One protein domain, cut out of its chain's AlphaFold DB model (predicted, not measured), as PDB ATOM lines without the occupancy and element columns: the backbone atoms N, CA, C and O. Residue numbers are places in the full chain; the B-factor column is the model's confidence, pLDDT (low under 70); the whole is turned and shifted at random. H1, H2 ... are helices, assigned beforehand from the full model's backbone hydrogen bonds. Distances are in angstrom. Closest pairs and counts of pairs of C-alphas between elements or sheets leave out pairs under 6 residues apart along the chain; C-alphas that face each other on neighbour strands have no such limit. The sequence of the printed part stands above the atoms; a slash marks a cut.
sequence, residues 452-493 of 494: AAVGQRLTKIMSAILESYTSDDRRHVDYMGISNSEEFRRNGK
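AT A GLANCE: This is residues 452 to 493 of the 494 residues of the protein "DEP domain-containing protein" of Vitis vinifera (UniProt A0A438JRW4). The model is an open, lopsided U: one long straight helix, H1, makes the longer arm, the chain turns at residues 470 to 478, and two short helices, H2 and then H3, fold back as the shorter arm. H3 stays clear of H1, and residues 452 to 460 of H1 stick out. The printed part has 42 residues with three named helices, in the order H1, H2, H3, and no named strand; its class is all helix. It is only just loose, close to compact, with a radius of gyration of the C-alphas of 11.1 A, and flat, spanning 29 by 23 by 10 A.

HOW THE PARTS SIT: Start with H1, residues 452 to 469, and look to its residues 465 to 469, which alone touch H2, residues 479 to 484. The closest C-alphas there are those of Tyr 469 and Gly 481, 6.6 A apart. The lines of H1 and H2 are about perpendicular, at 79 degrees. Next find H3, residues 486 to 491, close to H2 but not clearly touching it: the closest C-alphas, of Ile 482 and Phe 488, are 6.2 A apart. Their lines are about perpendicular, at 84 degrees. H1 and H3 are apart. In H1 and H2 every O i to N i+4 pair is within hydrogen-bond range; in H3 1 of 2 is.

IN THESE COORDINATES: Find C-alpha 452 at (235.503, 183.669, 223.753); from there H1 runs 25.5 A to C-alpha 469 at (211.225, 181.157, 216.456). H2 measures 8.5 A from Tyr 479 to Asn 484. H3 measures 8.9 A from Glu 486 to Asn 491, whose C-alpha is at (217.460, 184.443, 230.455).

THE WHOLE: The C-alphas farthest apart, of Asp 473 and Lys 493, are 30.5 A apart. The printed part has no cut. The link from H1 to H2 is short, and that from H2 to H3 is tight. Mean pLDDT of the printed part is 78.3; look for values under 70 at residues 486 to 493.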
ATOM      1  N   ALA A 452     235.719 184.557 224.891       86.62
ATOM      2  CA  ALA A 452     235.503 183.669 223.753       86.62
ATOM      3  C   ALA A 452     234.504 182.537 224.064       86.62
ATOM      4  O   ALA A 452     233.581 182.322 223.280       86.62
ATOM      5  N   ALA A 453     234.636 181.846 225.202       83.69
ATOM      6  CA  ALA A 453     233.708 180.787 225.612       83.69
ATOM      7  C   ALA A 453     232.293 181.336 225.884       83.69
ATOM      8  O   ALA A 453     231.307 180.774 225.404       83.69
ATOM      9  N   VAL A 454     232.191 182.476 226.577       84.38
ATOM     10  CA  VAL A 454     230.911 183.165 226.824       84.38
ATOM     11  C   VAL A 454     230.270 183.606 225.505       84.38
ATOM     12  O   VAL A 454     229.101 183.308 225.261       84.38
ATOM     13  N   GLY A 455     231.036 184.232 224.606       86.81
ATOM     14  CA  GLY A 455     230.563 184.631 223.278       86.81
ATOM     15  C   GLY A 455     230.101 183.446 222.421       86.81
ATOM     16  O   GLY A 455     229.068 183.536 221.755       86.81
ATOM     17  N   GLN A 456     230.802 182.310 222.479       85.56
ATOM     18  CA  GLN A 456     230.391 181.073 221.806       85.56
ATOM     19  C   GLN A 456     229.083 180.509 222.382       85.56
ATOM     20  O   GLN A 456     228.183 180.187 221.603       85.56
ATOM     21  N   ARG A 457     228.927 180.443 223.714       83.94
ATOM     22  CA  ARG A 457     227.686 179.967 224.358       83.94
ATOM     23  C   ARG A 457     226.495 180.873 224.025       83.94
ATOM     24  O   ARG A 457     225.453 180.374 223.605       83.94
ATOM     25  N   LEU A 458     226.670 182.194 224.093       84.94
ATOM     26  CA  LEU A 458     225.649 183.163 223.669       84.94
ATOM     27  C   LEU A 458     225.291 183.011 222.182       84.94
ATOM     28  O   LEU A 458     224.112 183.025 221.832       84.94
ATOM     29  N   THR A 459     226.280 182.795 221.308       88.44
ATOM     30  CA  THR A 459     226.050 182.571 219.870       88.44
ATOM     31  C   THR A 459     225.262 181.281 219.612       88.44
ATOM     32  O   THR A 459     224.339 181.282 218.793       88.44
ATOM     33  N   LYS A 460     225.568 180.190 220.333       85.50
ATOM     34  CA  LYS A 460     224.832 178.913 220.262       85.50
ATOM     35  C   LYS A 460     223.363 179.070 220.660       85.50
ATOM     36  O   LYS A 460     222.491 178.644 219.899       85.50
ATOM     37  N   ILE A 461     223.104 179.726 221.795       83.50
ATOM     38  CA  ILE A 461     221.755 179.998 222.320       83.50
ATOM     39  C   ILE A 461     220.976 180.910 221.361       83.50
ATOM     40  O   ILE A 461     219.867 180.572 220.951       83.50
ATOM     41  N   MET A 462     221.572 182.023 220.919       86.06
ATOM     42  CA  MET A 462     220.959 182.931 219.941       86.06
ATOM     43  C   MET A 462     220.602 182.210 218.631       86.06
ATOM     44  O   MET A 462     219.508 182.407 218.105       86.06
ATOM     45  N   SER A 463     221.482 181.341 218.127       87.12
ATOM     46  CA  SER A 463     221.214 180.551 216.915       87.12
ATOM     47  C   SER A 463     220.047 179.576 217.110       87.12
ATOM     48  O   SER A 463     219.200 179.462 216.227       87.12
ATOM     49  N   ALA A 464     219.951 178.920 218.273       84.81
ATOM     50  CA  ALA A 464     218.858 178.000 218.598       84.81
ATOM     51  C   ALA A 464     217.499 178.712 218.720       84.81
ATOM     52  O   ALA A 464     216.495 178.218 218.201       84.81
ATOM     53  N   ILE A 465     217.479 179.898 219.340       82.88
ATOM     54  CA  ILE A 465     216.289 180.758 219.424       82.88
ATOM     55  C   ILE A 465     215.866 181.194 218.015       82.88
ATOM     56  O   ILE A 465     214.695 181.073 217.656       82.88
ATOM     57  N   LEU A 466     216.802 181.641 217.174       85.62
ATOM     58  CA  LEU A 466     216.482 182.034 215.800       85.62
ATOM     59  C   LEU A 466     215.968 180.846 214.968       85.62
ATOM     60  O   LEU A 466     214.964 180.990 214.276       85.62
ATOM     61  N   GLU A 467     216.567 179.658 215.058       84.81
ATOM     62  CA  GLU A 467     216.082 178.462 214.341       84.81
ATOM     63  C   GLU A 467     214.705 177.967 214.822       84.81
ATOM     64  O   GLU A 467     213.928 177.426 214.027       84.81
ATOM     65  N   SER A 468     214.383 178.183 216.099       82.81
ATOM     66  CA  SER A 468     213.100 177.797 216.696       82.81
ATOM     67  C   SER A 468     211.973 178.784 216.378       82.81
ATOM     68  O   SER A 468     210.874 178.348 216.031       82.81
ATOM     69  N   TYR A 469     212.244 180.094 216.459       85.38
ATOM     70  CA  TYR A 469     211.225 181.157 216.456       85.38
ATOM     71  C   TYR A 469     211.279 182.117 215.250       85.38
ATOM     72  O   TYR A 469     210.483 183.056 215.201       85.38
ATOM     73  N   THR A 470     212.169 181.923 214.266       87.25
ATOM     74  CA  THR A 470     212.054 182.625 212.967       87.25
ATOM     75  C   THR A 470     211.187 181.866 211.969       87.25
ATOM     76  O   THR A 470     211.083 180.637 212.001       87.25
ATOM     77  N   SER A 471     210.573 182.614 211.051       82.88
ATOM     78  CA  SER A 471     209.995 182.065 209.822       82.88
ATOM     79  C   SER A 471     211.071 181.403 208.954       82.88
ATOM     80  O   SER A 471     212.239 181.785 209.006       82.88
ATOM     81  N   ASP A 472     210.696 180.441 208.104       77.56
ATOM     82  CA  ASP A 472     211.671 179.681 207.301       77.56
ATOM     83  C   ASP A 472     212.440 180.558 206.276       77.56
ATOM     84  O   ASP A 472     213.526 180.190 205.832       77.56
ATOM     85  N   ASP A 473     211.928 181.755 205.949       80.31
ATOM     86  CA  ASP A 473     212.613 182.789 205.150       80.31
ATOM     87  C   ASP A 473     213.565 183.698 205.964       80.31
ATOM     88  O   ASP A 473     214.231 184.566 205.394       80.31
ATOM     89  N   ARG A 474     213.616 183.508 207.291       79.00
ATOM     90  CA  ARG A 474     214.358 184.284 208.302       79.00
ATOM     91  C   ARG A 474     214.044 185.788 208.347       79.00
ATOM     92  O   ARG A 474     214.837 186.557 208.886       79.00
ATOM     93  N   ARG A 475     212.899 186.231 207.805       85.38
ATOM     94  CA  ARG A 475     212.498 187.657 207.793       85.38
ATOM     95  C   ARG A 475     211.620 188.077 208.967       85.38
ATOM     96  O   ARG A 475     211.534 189.268 209.251       85.38
ATOM     97  N   HIS A 476     210.977 187.126 209.637       86.44
ATOM     98  CA  HIS A 476     210.056 187.381 210.738       86.44
ATOM     99  C   HIS A 476     210.495 186.595 211.974       86.44
ATOM    100  O   HIS A 476     210.969 185.465 211.861       86.44
ATOM    101  N   VAL A 477     210.324 187.198 213.150       89.12
ATOM    102  CA  VAL A 477     210.638 186.614 214.459       89.12
ATOM    103  C   VAL A 477     209.342 186.563 215.262       89.12
ATOM    104  O   VAL A 477     208.685 187.593 215.430       89.12
ATOM    105  N   ASP A 478     208.972 185.393 215.779       87.75
ATOM    106  CA  ASP A 478     207.837 185.260 216.690       87.75
ATOM    107  C   ASP A 478     208.227 185.688 218.113       87.75
ATOM    108  O   ASP A 478     208.503 184.876 218.998       87.75
ATOM    109  N   TYR A 479     208.225 187.000 218.346       85.69
ATOM    110  CA  TYR A 479     208.447 187.584 219.672       85.69
ATOM    111  C   TYR A 479     207.406 187.133 220.716       85.69
ATOM    112  O   TYR A 479     207.700 187.149 221.916       85.69
ATOM    113  N   MET A 480     206.208 186.699 220.300       83.38
ATOM    114  CA  MET A 480     205.206 186.144 221.217       83.38
ATOM    115  C   MET A 480     205.571 184.711 221.618       83.38
ATOM    116  O   MET A 480     205.522 184.387 222.803       83.38
ATOM    117  N   GLY A 481     206.009 183.878 220.676       83.00
ATOM    118  CA  GLY A 481     206.593 182.563 220.951       83.00
ATOM    119  C   GLY A 481     207.811 182.657 221.875       83.00
ATOM    120  O   GLY A 481     207.838 182.000 222.915       83.00
ATOM    121  N   ILE A 482     208.758 183.551 221.566       82.81
ATOM    122  CA  ILE A 482     209.952 183.798 222.392       82.81
ATOM    123  C   ILE A 482     209.561 184.222 223.813       82.81
ATOM    124  O   ILE A 482     209.994 183.588 224.771       82.81
ATOM    125  N   SER A 483     208.718 185.246 223.983       78.88
ATOM    126  CA  SER A 483     208.345 185.742 225.323       78.88
ATOM    127  C   SER A 483     207.559 184.730 226.167       78.88
ATOM    128  O   SER A 483     207.653 184.758 227.396       78.88
ATOM    129  N   ASN A 484     206.834 183.802 225.534       77.00
ATOM    130  CA  ASN A 484     206.164 182.700 226.226       77.00
ATOM    131  C   ASN A 484     207.072 181.480 226.475       77.00
ATOM    132  O   ASN A 484     206.720 180.652 227.318       77.00
ATOM    133  N   SER A 485     208.224 181.356 225.808       73.00
ATOM    134  CA  SER A 485     209.154 180.226 225.977       73.00
ATOM    135  C   SER A 485     209.728 180.125 227.399       73.00
ATOM    136  O   SER A 485     209.939 181.133 228.071       73.00
ATOM    137  N   GLU A 486     210.011 178.904 227.866       65.50
ATOM    138  CA  GLU A 486     210.751 178.678 229.125       65.50
ATOM    139  C   GLU A 486     212.162 179.293 229.056       65.50
ATOM    140  O   GLU A 486     212.629 179.918 230.011       65.50
ATOM    141  N   GLU A 487     212.800 179.146 227.891       64.06
ATOM    142  CA  GLU A 487     214.187 179.514 227.599       64.06
ATOM    143  C   GLU A 487     214.414 181.024 227.769       64.06
ATOM    144  O   GLU A 487     215.269 181.457 228.544       64.06
ATOM    145  N   PHE A 488     213.604 181.863 227.117       66.56
ATOM    146  CA  PHE A 488     213.763 183.317 227.209       66.56
ATOM    147  C   PHE A 488     213.356 183.870 228.584       66.56
ATOM    148  O   PHE A 488     214.006 184.769 229.125       66.56
ATOM    149  N   ARG A 489     212.300 183.308 229.190       62.53
ATOM    150  CA  ARG A 489     211.687 183.819 230.432       62.53
ATOM    151  C   ARG A 489     212.606 183.734 231.656       62.53
ATOM    152  O   ARG A 489     212.381 184.447 232.633       62.53
ATOM    153  N   ARG A 490     213.637 182.878 231.617       53.62
ATOM    154  CA  ARG A 490     214.704 182.813 232.632       53.62
ATOM    155  C   ARG A 490     215.980 183.559 232.223       53.62
ATOM    156  O   ARG A 490     216.600 184.148 233.102       53.62
ATOM    157  N   ASN A 491     216.317 183.642 230.932       49.59
ATOM    158  CA  ASN A 491     217.460 184.443 230.455       49.59
ATOM    159  C   ASN A 491     217.345 185.942 230.798       49.59
ATOM    160  O   ASN A 491     218.355 186.586 231.053       49.59
ATOM    161  N   GLY A 492     216.128 186.486 230.933       40.69
ATOM    162  CA  GLY A 492     215.897 187.844 231.459       40.69
ATOM    163  C   GLY A 492     216.288 188.078 232.934       40.69
ATOM    164  O   GLY A 492     215.990 189.145 233.476       40.69
ATOM    165  N   LYS A 493     216.907 187.098 233.611       34.56
ATOM    166  CA  LYS A 493     217.452 187.212 234.977       34.56
ATOM    167  C   LYS A 493     218.986 187.162 235.065       34.56
ATOM    168  O   LYS A 493     219.486 187.245 236.185       34.56
TER     169      LYS A 493